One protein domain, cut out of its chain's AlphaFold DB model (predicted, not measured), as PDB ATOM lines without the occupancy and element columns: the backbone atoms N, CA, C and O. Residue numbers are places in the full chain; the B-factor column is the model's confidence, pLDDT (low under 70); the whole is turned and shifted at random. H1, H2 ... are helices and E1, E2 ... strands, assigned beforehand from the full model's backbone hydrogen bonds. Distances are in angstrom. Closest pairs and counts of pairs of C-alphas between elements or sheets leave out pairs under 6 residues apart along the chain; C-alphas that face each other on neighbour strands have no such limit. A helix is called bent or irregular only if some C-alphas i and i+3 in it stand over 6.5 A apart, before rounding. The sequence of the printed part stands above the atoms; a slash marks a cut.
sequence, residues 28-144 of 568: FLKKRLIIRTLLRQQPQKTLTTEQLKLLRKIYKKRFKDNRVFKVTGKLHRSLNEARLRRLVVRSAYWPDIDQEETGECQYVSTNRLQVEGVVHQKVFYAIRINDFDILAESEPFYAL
ATOM      1  N   PHE A  28     491.000 614.715 424.981       46.19
ATOM      2  CA  PHE A  28     490.873 613.880 426.171       46.19
ATOM      3  C   PHE A  28     491.072 612.381 425.885       46.19
ATOM      4  O   PHE A  28     491.686 611.664 426.689       46.19
ATOM      5  N   LEU A  29     490.589 611.891 424.737       52.19
ATOM      6  CA  LEU A  29     490.735 610.490 424.327       52.19
ATOM      7  C   LEU A  29     492.184 610.144 423.947       52.19
ATOM      8  O   LEU A  29     492.699 609.112 424.389       52.19
ATOM      9  N   LYS A  30     492.883 611.026 423.216       56.94
ATOM     10  CA  LYS A  30     494.289 610.816 422.817       56.94
ATOM     11  C   LYS A  30     495.237 610.757 424.025       56.94
ATOM     12  O   LYS A  30     496.090 609.870 424.084       56.94
ATOM     13  N   LYS A  31     495.033 611.615 425.036       53.28
ATOM     14  CA  LYS A  31     495.800 611.617 426.304       53.28
ATOM     15  C   LYS A  31     495.647 610.307 427.099       53.28
ATOM     16  O   LYS A  31     496.589 609.860 427.751       53.28
ATOM     17  N   ARG A  32     494.485 609.639 427.030       59.06
ATOM     18  CA  ARG A  32     494.228 608.363 427.736       59.06
ATOM     19  C   ARG A  32     494.970 607.162 427.144       59.06
ATOM     20  O   ARG A  32     495.290 606.240 427.895       59.06
ATOM     21  N   LEU A  33     495.226 607.144 425.834       62.75
ATOM     22  CA  LEU A  33     495.790 605.971 425.155       62.75
ATOM     23  C   LEU A  33     497.269 605.747 425.517       62.75
ATOM     24  O   LEU A  33     497.665 604.626 425.809       62.75
ATOM     25  N   ILE A  34     498.050 606.827 425.582       64.56
ATOM     26  CA  ILE A  34     499.513 606.813 425.789       64.56
ATOM     27  C   ILE A  34     499.893 606.344 427.197       64.56
ATOM     28  O   ILE A  34     500.883 605.652 427.410       64.56
ATOM     29  N   ILE A  35     499.064 606.691 428.174       64.00
ATOM     30  CA  ILE A  35     499.301 606.372 429.583       64.00
ATOM     31  C   ILE A  35     498.938 604.924 429.871       64.00
ATOM     32  O   ILE A  35     499.595 604.269 430.673       64.00
ATOM     33  N   ARG A  36     497.933 604.390 429.166       66.50
ATOM     34  CA  ARG A  36     497.630 602.957 429.195       66.50
ATOM     35  C   ARG A  36     498.775 602.126 428.619       66.50
ATOM     36  O   ARG A  36     499.041 601.061 429.161       66.50
ATOM     37  N   THR A  37     499.456 602.584 427.567       67.62
ATOM     38  CA  THR A  37     500.648 601.897 427.040       67.62
ATOM     39  C   THR A  37     501.820 601.956 428.015       67.62
ATOM     40  O   THR A  37     502.498 600.952 428.188       67.62
ATOM     41  N   LEU A  38     502.017 603.085 428.701       68.19
ATOM     42  CA  LEU A  38     503.094 603.260 429.682       68.19
ATOM     43  C   LEU A  38     502.875 602.408 430.946       68.19
ATOM     44  O   LEU A  38     503.785 601.725 431.394       68.19
ATOM     45  N   LEU A  39     501.638 602.337 431.455       65.75
ATOM     46  CA  LEU A  39     501.265 601.473 432.588       65.75
ATOM     47  C   LEU A  39     501.295 599.966 432.268       65.75
ATOM     48  O   LEU A  39     501.221 599.154 433.188       65.75
ATOM     49  N   ARG A  40     501.361 599.588 430.983       67.31
ATOM     50  CA  ARG A  40     501.538 598.197 430.532       67.31
ATOM     51  C   ARG A  40     503.010 597.782 430.433       67.31
ATOM     52  O   ARG A  40     503.272 596.593 430.287       67.31
ATOM     53  N   GLN A  41     503.955 598.722 430.489       70.44
ATOM     54  CA  GLN A  41     505.385 598.409 430.524       70.44
ATOM     55  C   GLN A  41     505.787 597.910 431.918       70.44
ATOM     56  O   GLN A  41     505.190 598.311 432.919       70.44
ATOM     57  N   GLN A  42     506.792 597.032 431.993       67.44
ATOM     58  CA  GLN A  42     507.312 596.586 433.287       67.44
ATOM     59  C   GLN A  42     507.968 597.764 434.031       67.44
ATOM     60  O   GLN A  42     508.742 598.510 433.424       67.44
ATOM     61  N   PRO A  43     507.658 597.957 435.327       70.62
ATOM     62  CA  PRO A  43     508.283 599.001 436.128       70.62
ATOM     63  C   PRO A  43     509.764 598.677 436.350       70.62
ATOM     64  O   PRO A  43     510.113 597.524 436.588       70.62
ATOM     65  N   GLN A  44     510.636 599.686 436.296       69.38
ATOM     66  CA  GLN A  44     512.076 599.474 436.496       69.38
ATOM     67  C   GLN A  44     512.458 599.362 437.974       69.38
ATOM     68  O   GLN A  44     513.366 598.614 438.322       69.38
ATOM     69  N   LYS A  45     511.783 600.124 438.841       84.56
ATOM     70  CA  LYS A  45     512.051 600.186 440.284       84.56
ATOM     71  C   LYS A  45     510.790 600.610 441.039       84.56
ATOM     72  O   LYS A  45     509.865 601.175 440.454       84.56
ATOM     73  N   THR A  46     510.759 600.363 442.344       85.44
ATOM     74  CA  THR A  46     509.747 600.890 443.266       85.44
ATOM     75  C   THR A  46     510.366 601.871 444.257       85.44
ATOM     76  O   THR A  46     511.445 601.611 444.787       85.44
ATOM     77  N   LEU A  47     509.679 602.980 444.528       84.38
ATOM     78  CA  LEU A  47     510.067 603.942 445.562       84.38
ATOM     79  C   LEU A  47     509.861 603.366 446.967       84.38
ATOM     80  O   LEU A  47     508.882 602.651 447.213       84.38
ATOM     81  N   THR A  48     510.751 603.730 447.894       85.25
ATOM     82  CA  THR A  48     510.582 603.445 449.327       85.25
ATOM     83  C   THR A  48     509.456 604.292 449.932       85.25
ATOM     84  O   THR A  48     509.017 605.286 449.347       85.25
ATOM     85  N   THR A  49     508.973 603.927 451.123       80.88
ATOM     86  CA  THR A  49     507.910 604.680 451.813       80.88
ATOM     87  C   THR A  49     508.334 606.121 452.119       80.88
ATOM     88  O   THR A  49     507.516 607.030 451.969       80.88
ATOM     89  N   GLU A  50     509.602 606.349 452.473       76.31
ATOM     90  CA  GLU A  50     510.141 607.695 452.709       76.31
ATOM     91  C   GLU A  50     510.263 608.496 451.408       76.31
ATOM     92  O   GLU A  50     509.778 609.624 451.340       76.31
ATOM     93  N   GLN A  51     510.746 607.883 450.322       80.19
ATOM     94  CA  GLN A  51     510.766 608.525 449.002       80.19
ATOM     95  C   GLN A  51     509.358 608.858 448.496       80.19
ATOM     96  O   GLN A  51     509.145 609.899 447.884       80.19
ATOM     97  N   LEU A  52     508.366 608.008 448.772       81.44
ATOM     98  CA  LEU A  52     506.974 608.271 448.413       81.44
ATOM     99  C   LEU A  52     506.373 609.400 449.264       81.44
ATOM    100  O   LEU A  52     505.592 610.198 448.745       81.44
ATOM    101  N   LYS A  53     506.715 609.490 450.557       76.88
ATOM    102  CA  LYS A  53     506.340 610.631 451.411       76.88
ATOM    103  C   LYS A  53     506.967 611.922 450.889       76.88
ATOM    104  O   LYS A  53     506.251 612.913 450.767       76.88
ATOM    105  N   LEU A  54     508.246 611.894 450.527       73.56
ATOM    106  CA  LEU A  54     508.951 613.039 449.960       73.56
ATOM    107  C   LEU A  54     508.346 613.453 448.612       73.56
ATOM    108  O   LEU A  54     507.993 614.610 448.432       73.56
ATOM    109  N   LEU A  55     508.066 612.502 447.718       77.50
ATOM    110  CA  LEU A  55     507.377 612.752 446.448       77.50
ATOM    111  C   LEU A  55     505.993 613.395 446.647       77.50
ATOM    112  O   LEU A  55     505.608 614.311 445.917       77.50
ATOM    113  N   ARG A  56     505.230 612.921 447.645       77.69
ATOM    114  CA  ARG A  56     503.936 613.514 448.029       77.69
ATOM    115  C   ARG A  56     504.098 614.946 448.530       77.69
ATOM    116  O   ARG A  56     503.206 615.745 448.256       77.69
ATOM    117  N   LYS A  57     505.188 615.258 449.239       68.31
ATOM    118  CA  LYS A  57     505.515 616.621 449.678       68.31
ATOM    119  C   LYS A  57     505.900 617.511 448.489       68.31
ATOM    120  O   LYS A  57     505.265 618.543 448.321       68.31
ATOM    121  N   ILE A  58     506.818 617.060 447.627       69.25
ATOM    122  CA  ILE A  58     507.319 617.802 446.454       69.25
ATOM    123  C   ILE A  58     506.183 618.208 445.512       69.25
ATOM    124  O   ILE A  58     506.039 619.373 445.167       69.25
ATOM    125  N   TYR A  59     505.334 617.257 445.118       70.19
ATOM    126  CA  TYR A  59     504.300 617.510 444.107       70.19
ATOM    127  C   TYR A  59     502.899 617.758 444.683       70.19
ATOM    128  O   TYR A  59     501.942 617.907 443.918       70.19
ATOM    129  N   LYS A  60     502.733 617.730 446.015       69.69
ATOM    130  CA  LYS A  60     501.438 617.864 446.715       69.69
ATOM    131  C   LYS A  60     500.328 616.949 446.160       69.69
ATOM    132  O   LYS A  60     499.143 617.294 446.178       69.69
ATOM    133  N   LYS A  61     500.678 615.763 445.642       76.94
ATOM    134  CA  LYS A  61     499.721 614.772 445.110       76.94
ATOM    135  C   LYS A  61     499.683 613.511 445.955       76.94
ATOM    136  O   LYS A  61     500.684 613.064 446.502       76.94
ATOM    137  N   ARG A  62     498.509 612.879 446.014       79.62
ATOM    138  CA  ARG A  62     498.302 611.602 446.713       79.62
ATOM    139  C   ARG A  62     498.730 610.434 445.824       79.62
ATOM    140  O   ARG A  62     497.889 609.712 445.285       79.62
ATOM    141  N   PHE A  63     500.039 610.252 445.660       79.88
ATOM    142  CA  PHE A  63     500.592 609.094 444.956       79.88
ATOM    143  C   PHE A  63     500.250 607.807 445.713       79.88
ATOM    144  O   PHE A  63     500.663 607.615 446.861       79.88
ATOM    145  N   LYS A  64     499.444 606.954 445.074       73.38
ATOM    146  CA  LYS A  64     499.128 605.593 445.536       73.38
ATOM    147  C   LYS A  64     500.009 604.535 444.867       73.38
ATOM    148  O   LYS A  64     500.111 603.433 445.380       73.38
ATOM    149  N   ASP A  65     500.613 604.884 443.735       76.81
ATOM    150  CA  ASP A  65     501.524 604.033 442.980       76.81
ATOM    151  C   ASP A  65     502.964 604.416 443.337       76.81
ATOM    152  O   ASP A  65     503.286 605.604 443.376       76.81
ATOM    153  N   ASN A  66     503.801 603.425 443.632       81.31
ATOM    154  CA  ASN A  66     505.225 603.598 443.918       81.31
ATOM    155  C   ASN A  66     506.111 603.091 442.772       81.31
ATOM    156  O   ASN A  66     507.333 603.103 442.904       81.31
ATOM    157  N   ARG A  67     505.517 602.633 441.663       85.06
ATOM    158  CA  ARG A  67     506.248 602.164 440.486       85.06
ATOM    159  C   ARG A  67     506.864 603.335 439.733       85.06
ATOM    160  O   ARG A  67     506.178 604.291 439.370       85.06
ATOM    161  N   VAL A  68     508.158 603.211 439.469       86.19
ATOM    162  CA  VAL A  68     508.939 604.148 438.672       86.19
ATOM    163  C   VAL A  68     509.043 603.614 437.253       86.19
ATOM    164  O   VAL A  68     509.397 602.453 437.017       86.19
ATOM    165  N   PHE A  69     508.750 604.492 436.307       86.75
ATOM    166  CA  PHE A  69     508.909 604.238 434.885       86.75
ATOM    167  C   PHE A  69     509.982 605.170 434.332       86.75
ATOM    168  O   PHE A  69     510.218 606.247 434.876       86.75
ATOM    169  N   LYS A  70     510.606 604.766 433.228       86.12
ATOM    170  CA  LYS A  70     511.631 605.543 432.533       86.12
ATOM    171  C   LYS A  70     511.159 605.874 431.130       86.12
ATOM    172  O   LYS A  70     510.686 605.000 430.402       86.12
ATOM    173  N   VAL A  71     511.290 607.138 430.747       85.88
ATOM    174  CA  VAL A  71     510.891 607.638 429.431       85.88
ATOM    175  C   VAL A  71     512.044 608.431 428.830       85.88
ATOM    176  O   VAL A  71     512.649 609.265 429.498       85.88
ATOM    177  N   THR A  72     512.336 608.185 427.553       83.50
ATOM    178  CA  THR A  72     513.413 608.871 426.824       83.50
ATOM    179  C   THR A  72     512.872 609.583 425.588       83.50
ATOM    180  O   THR A  72     512.106 609.006 424.802       83.50
ATOM    181  N   GLY A  73     513.266 610.838 425.380       83.88
ATOM    182  CA  GLY A  73     512.764 611.654 424.274       83.88
ATOM    183  C   GLY A  73     513.210 613.109 424.344       83.88
ATOM    184  O   GLY A  73     513.824 613.527 425.319       83.88
ATOM    185  N   LYS A  74     512.906 613.871 423.290       83.25
ATOM    186  CA  LYS A  74     513.111 615.321 423.285       83.25
ATOM    187  C   LYS A  74     512.032 616.001 424.124       83.25
ATOM    188  O   LYS A  74     510.866 615.583 424.086       83.25
ATOM    189  N   LEU A  75     512.439 617.008 424.886       82.00
ATOM    190  CA  LEU A  75     511.546 617.856 425.656       82.00
ATOM    191  C   LEU A  75     511.007 618.948 424.742       82.00
ATOM    192  O   LEU A  75     511.776 619.682 424.138       82.00
ATOM    193  N   HIS A  76     509.690 619.051 424.663       79.19
ATOM    194  CA  HIS A  76     508.984 620.165 424.052       79.19
ATOM    195  C   HIS A  76     508.375 620.990 425.180       79.19
ATOM    196  O   HIS A  76     507.490 620.504 425.892       79.19
ATOM    197  N   ARG A  77     508.857 622.214 425.372       71.50
ATOM    198  CA  ARG A  77     508.390 623.131 426.410       71.50
ATOM    199  C   ARG A  77     507.622 624.277 425.761       71.50
ATOM    200  O   ARG A  77     508.101 624.929 424.844       71.50
ATOM    201  N   SER A  78     506.415 624.489 426.260       69.88
ATOM    202  CA  SER A  78     505.592 625.677 426.019       69.88
ATOM    203  C   SER A  78     505.457 626.450 427.331       69.88
ATOM    204  O   SER A  78     505.759 625.892 428.390       69.88
ATOM    205  N   LEU A  79     504.944 627.684 427.278       56.28
ATOM    206  CA  LEU A  79     504.697 628.541 428.452       56.28
ATOM    207  C   LEU A  79     504.042 627.803 429.636       56.28
ATOM    208  O   LEU A  79     504.414 628.029 430.781       56.28
ATOM    209  N   ASN A  80     503.122 626.866 429.368       52.03
ATOM    210  CA  ASN A  80     502.301 626.230 430.408       52.03
ATOM    211  C   ASN A  80     502.538 624.720 430.586       52.03
ATOM    212  O   ASN A  80     502.074 624.121 431.566       52.03
ATOM    213  N   GLU A  81     503.228 624.070 429.645       72.44
ATOM    214  CA  GLU A  81     503.396 622.616 429.638       72.44
ATOM    215  C   GLU A  81     504.757 622.176 429.097       72.44
ATOM    216  O   GLU A  81     505.187 622.597 428.021       72.44
ATOM    217  N   ALA A  82     505.367 621.229 429.808       75.62
ATOM    218  CA  ALA A  82     506.516 620.463 429.356       75.62
ATOM    219  C   ALA A  82     506.059 619.066 428.915       75.62
ATOM    220  O   ALA A  82     505.358 618.348 429.640       75.62
ATOM    221  N   ARG A  83     506.421 618.682 427.692       81.81
ATOM    222  CA  ARG A  83     506.006 617.429 427.066       81.81
ATOM    223  C   ARG A  83     507.216 616.650 426.598       81.81
ATOM    224  O   ARG A  83     508.080 617.176 425.914       81.81
ATOM    225  N   LEU A  84     507.232 615.361 426.897       79.00
ATOM    226  CA  LEU A  84     508.224 614.441 426.363       79.00
ATOM    227  C   LEU A  84     507.492 613.469 425.434       79.00
ATOM    228  O   LEU A  84     506.622 612.698 425.854       79.00
ATOM    229  N   ARG A  85     507.768 613.585 424.129       74.62
ATOM    230  CA  ARG A  85     506.917 613.051 423.046       74.62
ATOM    231  C   ARG A  85     505.489 613.626 423.105       74.62
ATOM    232  O   ARG A  85     505.233 614.717 422.622       74.62
ATOM    233  N   ARG A  86     504.545 612.889 423.693       70.81
ATOM    234  CA  ARG A  86     503.127 613.271 423.865       70.81
ATOM    235  C   ARG A  86     502.671 613.157 425.329       70.81
ATOM    236  O   ARG A  86     501.479 613.243 425.613       70.81
ATOM    237  N   LEU A  87     503.606 612.899 426.244       76.00
ATOM    238  CA  LEU A  87     503.360 612.745 427.672       76.00
ATOM    239  C   LEU A  87     503.626 614.082 428.363       76.00
ATOM    240  O   LEU A  87     504.697 614.653 428.175       76.00
ATOM    241  N   VAL A  88     502.678 614.566 429.162       81.44
ATOM    242  CA  VAL A  88     502.897 615.752 430.000       81.44
ATOM    243  C   VAL A  88     503.778 615.345 431.176       81.44
ATOM    244  O   VAL A  88     503.399 614.466 431.957       81.44
ATOM    245  N   VAL A  89     504.945 615.977 431.276       82.44
ATOM    246  CA  VAL A  89     505.920 615.752 432.342       82.44
ATOM    247  C   VAL A  89     505.910 616.962 433.267       82.44
ATOM    248  O   VAL A  89     506.058 618.098 432.826       82.44
ATOM    249  N   ARG A  90     505.716 616.717 434.559       82.06
ATOM    250  CA  ARG A  90     505.870 617.715 435.615       82.06
ATOM    251  C   ARG A  90     507.153 617.394 436.356       82.06
ATOM    252  O   ARG A  90     507.312 616.275 436.836       82.06
ATOM    253  N   SER A  91     508.043 618.371 436.420       76.19
ATOM    254  CA  SER A  91     509.275 618.276 437.185       76.19
ATOM    255  C   SER A  91     509.344 619.419 438.180       76.19
ATOM    256  O   SER A  91     508.914 620.525 437.851       76.19
ATOM    257  N   ALA A  92     509.881 619.141 439.366       66.56
ATOM    258  CA  ALA A  92     510.255 620.176 440.319       66.56
ATOM    259  C   ALA A  92     511.538 620.906 439.895       66.56
ATOM    260  O   ALA A  92     511.822 621.969 440.400       66.56
ATOM    261  N   TYR A  93     512.314 620.378 438.953       71.69
ATOM    262  CA  TYR A  93     513.504 621.054 438.441       71.69
ATOM    263  C   TYR A  93     513.741 620.653 436.991       71.69
ATOM    264  O   TYR A  93     513.544 619.490 436.629       71.69
ATOM    265  N   TRP A  94     514.147 621.599 436.152       73.50
ATOM    266  CA  TRP A  94     514.652 621.304 434.817       73.50
ATOM    267  C   TRP A  94     516.120 621.716 434.792       73.50
ATOM    268  O   TRP A  94     516.379 622.893 435.020       73.50
ATOM    269  N   PRO A  95     517.061 620.787 434.536       66.88
ATOM    270  CA  PRO A  95     518.458 621.166 434.376       66.88
ATOM    271  C   PRO A  95     518.605 622.162 433.226       66.88
ATOM    272  O   PRO A  95     517.749 622.193 432.334       66.88
ATOM    273  N   ASP A  96     519.676 622.955 433.239       62.50
ATOM    274  CA  ASP A  96     520.022 623.821 432.113       62.50
ATOM    275  C   ASP A  96     520.206 622.944 430.872       62.50
ATOM    276  O   ASP A  96     521.153 622.168 430.739       62.50
ATOM    277  N   ILE A  97     519.199 622.981 430.005       64.19
ATOM    278  CA  ILE A  97     519.123 622.178 428.793       64.19
ATOM    279  C   ILE A  97     519.255 623.140 427.627       64.19
ATOM    280  O   ILE A  97     518.446 624.066 427.516       64.19
ATOM    281  N   ASP A  98     520.209 622.863 426.740       61.06
ATOM    282  CA  ASP A  98     520.350 623.543 425.454       61.06
ATOM    283  C   ASP A  98     519.017 623.495 424.686       61.06
ATOM    284  O   ASP A  98     518.468 622.420 424.395       61.06
ATOM    285  N   GLN A  99     518.470 624.673 424.394       63.59
ATOM    286  CA  GLN A  99     517.144 624.856 423.806       63.59
ATOM    287  C   GLN A  99     517.241 625.615 422.486       63.59
ATOM    288  O   GLN A  99     517.905 626.643 422.401       63.59
ATOM    289  N   GLU A 100     516.532 625.123 421.470       63.41
ATOM    290  CA  GLU A 100     516.311 625.843 420.213       63.41
ATOM    291  C   GLU A 100     514.903 626.457 420.206       63.41
ATOM    292  O   GLU A 100     513.918 625.784 420.545       63.41
ATOM    293  N   GLU A 101     514.799 627.730 419.814       63.72
ATOM    294  CA  GLU A 101     513.521 628.410 419.585       63.72
ATOM    295  C   GLU A 101     512.896 627.950 418.268       63.72
ATOM    296  O   GLU A 101     513.521 627.999 417.210       63.72
ATOM    297  N   THR A 102     511.635 627.519 418.320       56.09
ATOM    298  CA  THR A 102     510.915 626.981 417.149       56.09
ATOM    299  C   THR A 102     509.698 627.822 416.733       56.09
ATOM    300  O   THR A 102     508.794 627.322 416.068       56.09
ATOM    301  N   GLY A 103     509.678 629.116 417.082       56.62
ATOM    302  CA  GLY A 103     508.533 630.026 416.902       56.62
ATOM    303  C   GLY A 103     507.788 630.296 418.218       56.62
ATOM    304  O   GLY A 103     508.330 629.994 419.278       56.62
ATOM    305  N   GLU A 104     506.572 630.872 418.149       47.34
ATOM    306  CA  GLU A 104     505.744 631.421 419.257       47.34
ATOM    307  C   GLU A 104     505.902 630.724 420.633       47.34
ATOM    308  O   GLU A 104     505.071 629.916 421.053       47.34
ATOM    309  N   CYS A 105     506.967 631.075 421.366       53.78
ATOM    310  CA  CYS A 105     507.287 630.588 422.714       53.78
ATOM    311  C   CYS A 105     507.347 629.049 422.863       53.78
ATOM    312  O   CYS A 105     506.911 628.502 423.885       53.78
ATOM    313  N   GLN A 106     507.863 628.335 421.853       57.72
ATOM    314  CA  GLN A 106     508.094 626.886 421.914       57.72
ATOM    315  C   GLN A 106     509.585 626.552 421.867       57.72
ATOM    316  O   GLN A 106     510.267 626.816 420.875       57.72
ATOM    317  N   TYR A 107     510.057 625.895 422.927       64.88
ATOM    318  CA  TYR A 107     511.436 625.442 423.068       64.88
ATOM    319  C   TYR A 107     511.511 623.927 422.914       64.88
ATOM    320  O   TYR A 107     510.734 623.184 423.527       64.88
ATOM    321  N   VAL A 108     512.462 623.450 422.114       67.75
ATOM    322  CA  VAL A 108     512.737 622.017 421.970       67.75
ATOM    323  C   VAL A 108     514.161 621.733 422.418       67.75
ATOM    324  O   VAL A 108     515.092 622.399 421.975       67.75
ATOM    325  N   SER A 109     514.341 620.738 423.290       73.06
ATOM    326  CA  SER A 109     515.685 620.315 423.681       73.06
ATOM    327  C   SER A 109     516.425 619.727 422.481       73.06
ATOM    328  O   SER A 109     515.908 618.849 421.774       73.06
ATOM    329  N   THR A 110     517.663 620.170 422.275       66.88
ATOM    330  CA  THR A 110     518.556 619.608 421.250       66.88
ATOM    331  C   THR A 110     518.830 618.128 421.548       66.88
ATOM    332  O   THR A 110     518.674 617.259 420.679       66.88
ATOM    333  N   ASN A 111     519.089 617.828 422.824       74.94
ATOM    334  CA  ASN A 111     519.408 616.500 423.337       74.94
ATOM    335  C   ASN A 111     518.172 615.698 423.776       74.94
ATOM    336  O   ASN A 111     517.135 616.237 424.176       74.94
ATOM    337  N   ARG A 112     518.277 614.365 423.703       78.94
ATOM    338  CA  ARG A 112     517.270 613.451 424.264       78.94
ATOM    339  C   ARG A 112     517.465 613.365 425.774       78.94
ATOM    340  O   ARG A 112     518.520 612.939 426.223       78.94
ATOM    341  N   LEU A 113     516.424 613.690 426.532       81.88
ATOM    342  CA  LEU A 113     516.415 613.547 427.984       81.88
ATOM    343  C   LEU A 113     515.956 612.151 428.386       81.88
ATOM    344  O   LEU A 113     515.037 611.584 427.779       81.88
ATOM    345  N   GLN A 114     516.566 611.630 429.443       85.06
ATOM    346  CA  GLN A 114     516.075 610.482 430.185       85.06
ATOM    347  C   GLN A 114     515.356 610.986 431.435       85.06
ATOM    348  O   GLN A 114     515.970 611.610 432.288       85.06
ATOM    349  N   VAL A 115     514.063 610.696 431.561       87.00
ATOM    350  CA  VAL A 115     513.275 611.078 432.737       87.00
ATOM    351  C   VAL A 115     512.732 609.825 433.404       87.00
ATOM    352  O   VAL A 115     512.047 609.017 432.772       87.00
ATOM    353  N   GLU A 116     513.021 609.677 434.690       88.75
ATOM    354  CA  GLU A 116     512.425 608.658 435.550       88.75
ATOM    355  C   GLU A 116     511.353 609.313 436.411       88.75
ATOM    356  O   GLU A 116     511.517 610.451 436.853       88.75
ATOM    357  N   GLY A 117     510.230 608.634 436.629       88.00
ATOM    358  CA  GLY A 117     509.093 609.254 437.299       88.00
ATOM    359  C   GLY A 117     507.937 608.322 437.623       88.00
ATOM    360  O   GLY A 117     507.907 607.154 437.229       88.00
ATOM    361  N   VAL A 118     506.962 608.873 438.346       86.88
ATOM    362  CA  VAL A 118     505.737 608.185 438.771       86.88
ATOM    363  C   VAL A 118     504.536 608.757 438.028       86.88
ATOM    364  O   VAL A 118     504.406 609.967 437.837       86.88
ATOM    365  N   VAL A 119     503.611 607.888 437.624       83.94
ATOM    366  CA  VAL A 119     502.371 608.299 436.959       83.94
ATOM    367  C   VAL A 119     501.278 608.560 437.997       83.94
ATOM    368  O   VAL A 119     500.895 607.666 438.748       83.94
ATOM    369  N   HIS A 120     500.694 609.761 437.997       80.81
ATOM    370  CA  HIS A 120     499.509 610.077 438.801       80.81
ATOM    371  C   HIS A 120     498.489 610.872 437.991       80.81
ATOM    372  O   HIS A 120     498.843 611.817 437.299       80.81
ATOM    373  N   GLN A 121     497.213 610.466 438.050       76.56
ATOM    374  CA  GLN A 121     496.092 611.134 437.365       76.56
ATOM    375  C   GLN A 121     496.396 611.557 435.917       76.56
ATOM    376  O   GLN A 121     495.972 612.617 435.471       76.56
ATOM    377  N   LYS A 122     497.081 610.686 435.164       72.19
ATOM    378  CA  LYS A 122     497.452 610.895 433.756       72.19
ATOM    379  C   LYS A 122     498.589 611.904 433.498       72.19
ATOM    380  O   LYS A 122     498.731 612.387 432.378       72.19
ATOM    381  N   VAL A 123     499.412 612.194 434.497       79.50
ATOM    382  CA  VAL A 123     500.597 613.051 434.376       79.50
ATOM    383  C   VAL A 123     501.816 612.291 434.885       79.50
ATOM    384  O   VAL A 123     501.696 611.457 435.787       79.50
ATOM    385  N   PHE A 124     502.970 612.545 434.273       84.25
ATOM    386  CA  PHE A 124     504.239 611.933 434.644       84.25
ATOM    387  C   PHE A 124     505.035 612.878 435.537       84.25
ATOM    388  O   PHE A 124     505.383 613.974 435.107       84.25
ATOM    389  N   TYR A 125     505.294 612.473 436.774       86.19
ATOM    390  CA  TYR A 125     505.993 613.280 437.768       86.19
ATOM    391  C   TYR A 125     507.442 612.823 437.865       86.19
ATOM    392  O   TYR A 125     507.691 611.685 438.266       86.19
ATOM    393  N   ALA A 126     508.372 613.682 437.456       85.38
ATOM    394  CA  ALA A 126     509.791 613.360 437.394       85.38
ATOM    395  C   ALA A 126     510.386 613.202 438.801       85.38
ATOM    396  O   ALA A 126     510.106 613.983 439.705       85.38
ATOM    397  N   ILE A 127     511.212 612.186 438.990       85.81
ATOM    398  CA  ILE A 127     512.016 611.988 440.204       85.81
ATOM    399  C   ILE A 127     513.508 612.098 439.911       85.81
ATOM    400  O   ILE A 127     514.287 612.405 440.801       85.81
ATOM    401  N   ARG A 128     513.897 611.866 438.654       85.94
ATOM    402  CA  ARG A 128     515.265 611.995 438.169       85.94
ATOM    403  C   ARG A 128     515.236 612.413 436.707       85.94
ATOM    404  O   ARG A 128     514.427 611.891 435.931       85.94
ATOM    405  N   ILE A 129     516.099 613.351 436.341       84.69
ATOM    406  CA  ILE A 129     516.305 613.782 434.955       84.69
ATOM    407  C   ILE A 129     517.786 613.618 434.649       84.69
ATOM    408  O   ILE A 129     518.621 614.246 435.289       84.69
ATOM    409  N   ASN A 130     518.103 612.778 433.664       85.25
ATOM    410  CA  ASN A 130     519.461 612.330 433.371       85.25
ATOM    411  C   ASN A 130     520.130 611.804 434.657       85.25
ATOM    412  O   ASN A 130     519.597 610.876 435.269       85.25
ATOM    413  N   ASP A 131     521.234 612.416 435.079       80.75
ATOM    414  CA  ASP A 131     521.988 612.026 436.276       80.75
ATOM    415  C   ASP A 131     521.555 612.783 437.543       80.75
ATOM    416  O   ASP A 131     522.012 612.470 438.640       80.75
ATOM    417  N   PHE A 132     520.637 613.747 437.422       80.00
ATOM    418  CA  PHE A 132     520.200 614.592 438.529       80.00
ATOM    419  C   PHE A 132     519.015 613.979 439.288       80.00
ATOM    420  O   PHE A 132     517.911 613.850 438.739       80.00
ATOM    421  N   ASP A 133     519.232 613.605 440.553       82.12
ATOM    422  CA  ASP A 133     518.216 613.017 441.432       82.12
ATOM    423  C   ASP A 133     517.467 614.096 442.219       82.12
ATOM    424  O   ASP A 133     517.932 614.605 443.233       82.12
ATOM    425  N   ILE A 134     516.254 614.408 441.763       78.94
ATOM    426  CA  ILE A 134     515.421 615.447 442.369       78.94
ATOM    427  C   ILE A 134     515.062 615.066 443.805       78.94
ATOM    428  O   ILE A 134     514.999 615.940 444.659       78.94
ATOM    429  N   LEU A 135     514.813 613.784 444.098       76.88
ATOM    430  CA  LEU A 135     514.399 613.371 445.440       76.88
ATOM    431  C   LEU A 135     515.537 613.528 446.448       76.88
ATOM    432  O   LEU A 135     515.287 614.045 447.531       76.88
ATOM    433  N   ALA A 136     516.751 613.104 446.094       76.38
ATOM    434  CA  ALA A 136     517.906 613.192 446.986       76.38
ATOM    435  C   ALA A 136     518.255 614.650 447.317       76.38
ATOM    436  O   ALA A 136     518.405 615.000 448.484       76.38
ATOM    437  N   GLU A 137     518.282 615.515 446.303       70.31
ATOM    438  CA  GLU A 137     518.591 616.931 446.505       70.31
ATOM    439  C   GLU A 137     517.471 617.675 447.247       70.31
ATOM    440  O   GLU A 137     517.724 618.649 447.944       70.31
ATOM    441  N   SER A 138     516.220 617.204 447.151       64.06
ATOM    442  CA  SER A 138     515.071 617.862 447.783       64.06
ATOM    443  C   SER A 138     514.870 617.514 449.265       64.06
ATOM    444  O   SER A 138     514.113 618.189 449.965       64.06
ATOM    445  N   GLU A 139     515.472 616.427 449.746       65.06
ATOM    446  CA  GLU A 139     515.265 615.879 451.092       65.06
ATOM    447  C   GLU A 139     515.535 616.881 452.242       65.06
ATOM    448  O   GLU A 139     514.687 616.966 453.142       65.06
ATOM    449  N   PRO A 140     516.603 617.709 452.208       55.38
ATOM    450  CA  PRO A 140     516.908 618.671 453.273       55.38
ATOM    451  C   PRO A 140     515.834 619.757 453.451       55.38
ATOM    452  O   PRO A 140     515.516 620.139 454.577       55.38
ATOM    453  N   PHE A 141     515.212 620.223 452.362       52.25
ATOM    454  CA  PHE A 141     514.245 621.333 452.392       52.25
ATOM    455  C   PHE A 141     512.915 620.960 453.061       52.25
ATOM    456  O   PHE A 141     512.210 621.810 453.602       52.25
ATOM    457  N   TYR A 142     512.560 619.672 453.061       52.50
ATOM    458  CA  TYR A 142     511.301 619.171 453.625       52.50
ATOM    459  C   TYR A 142     511.418 618.640 455.058       52.50
ATOM    460  O   TYR A 142     510.430 618.098 455.586       52.50
ATOM    461  N   ALA A 143     512.601 618.790 455.663       49.44
ATOM    462  CA  ALA A 143     512.861 618.593 457.087       49.44
ATOM    463  C   ALA A 143     512.549 619.849 457.930       49.44
ATOM    464  O   ALA A 143     512.469 619.752 459.153       49.44
ATOM    465  N   LEU A 144     512.321 621.006 457.293       45.84
ATOM    466  CA  LEU A 144     511.915 622.246 457.961       45.84
ATOM    467  C   LEU A 144     510.514 622.123 458.615       45.84
ATOM    468  O   LEU A 144     509.649 621.403 458.096       45.84
TER     469      LEU A 144
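AT A GLANCE: This is residues 28 to 144 of the 568 residues of an uncharacterized protein of Photobacterium galatheae (UniProt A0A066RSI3). One strongly twisted sheet of eight strands curls like part of a barrel and folds back on itself: E1 and E7 make one leaf, E4, E3, E2, E6 and E5 the other, and E8 is the hinge between them. H1 packs on one face of this sheet and H2 on the opposite face, with the short H3 and H4 next to H2 at one end of the longest axis and the E5 and E6 hairpin at the other end. The printed part has 117 residues, with four named helices and eight named strands in the order H1, H2, E1 to E8, H3, H4. The sheet is mixed, in the order E1, E7, E8, E4, E3, E2, E6, E5, and the class is mixed, helices and strands. The whole is compact, with a radius of gyration of the C-alphas of 14.4 A and spans of 42 by 33 by 22 A.

IN THESE COORDINATES: H1, residues 28 to 38, begins with C-alpha 28 at (490.873, 613.880, 426.171) and is 16.6 A long. It is neither bent nor irregular, but only just: C-alphas 31 and 34 are 6.1 A apart. H2, residues 49 to 59, is 15.4 A long. E1, residues 67 to 73, is 19.9 A long and runs on into E2, residues 75 to 77, at 84 degrees across a break of one residue. E3 holds residues 82 to 84, E4 residues 87 to 90, E5 residues 99 to 101 and E6 residues 107 to 109. E7, residues 113 to 120, is the longest strand at 20.4 A, with C-alpha 113 at (516.415, 613.547, 427.984), and it bends by 55 degrees at residue 116. E8, residues 123 to 129, is 15.7 A long. H3 holds residues 134 to 138, and H4, residues 140 to 143, ends with C-alpha 143 at (512.861, 618.593, 457.087).

HOW THE PARTS SIT: The leaves E1 E7 and E4 E3 E2 E6 E5 face each other with 17 pairs of C-alphas within 11 A. Edge strand E1 is antiparallel to E7, with N 69 and O 117 at 2.9 A. E7 and E8 form an antiparallel hairpin, with N 118 and O 125 at 2.9 A. E8 and E4 are parallel, with N 90 and O 124 at 2.8 A. E4 is staggered, pairing with E8 over residues 89 to 90 and with E3 over residues 87 to 88, where N 84 and O 87 are 2.9 A apart. E2, E3 and E4 are a meander, each strand the antiparallel neighbour of the one before; between E2 and E3, N 76 and O 83 are within hydrogen-bond range at 2.8 A. E6 is antiparallel to E2, with N 77 and O 107 at 2.8 A, and forms a hairpin with edge strand E5, with N 100 and O 108 at 3.1 A. H1 is on the sheet at a height of 9.7 A, across the strands at 83 degrees to E4 on the local plane; its closest C-alphas to E4 are Ile 34 and Leu 87, 7.3 A. H2 is on the opposite face, at a height of 10.4 A, across the strands at 87 degrees to E7 on the local plane. H2 and H3 touch, the closest C-alphas being Gln 51 and Leu 135, 7.0 A. H3 only grazes the sheet, with residues 134 to 136. H4 is not on the sheet and is close to H2 but not clearly touching, with C-alphas 57 and 142 closest at 7.5 A. Every O i to N i+4 pair is within hydrogen-bond range in H2 and H3, and 4 of 7 are in H1; H4 is too short for such a pair.

THE WHOLE: The C-alphas farthest apart, those of Thr 49 and Gly 103, are 43.1 A from each other. The printed part has no cut, and no link is long. The mean pLDDT of the printed part is 72.8, and 44 residues are under 70, among them residues 28 to 40, 95 to 108 and 138 to 144.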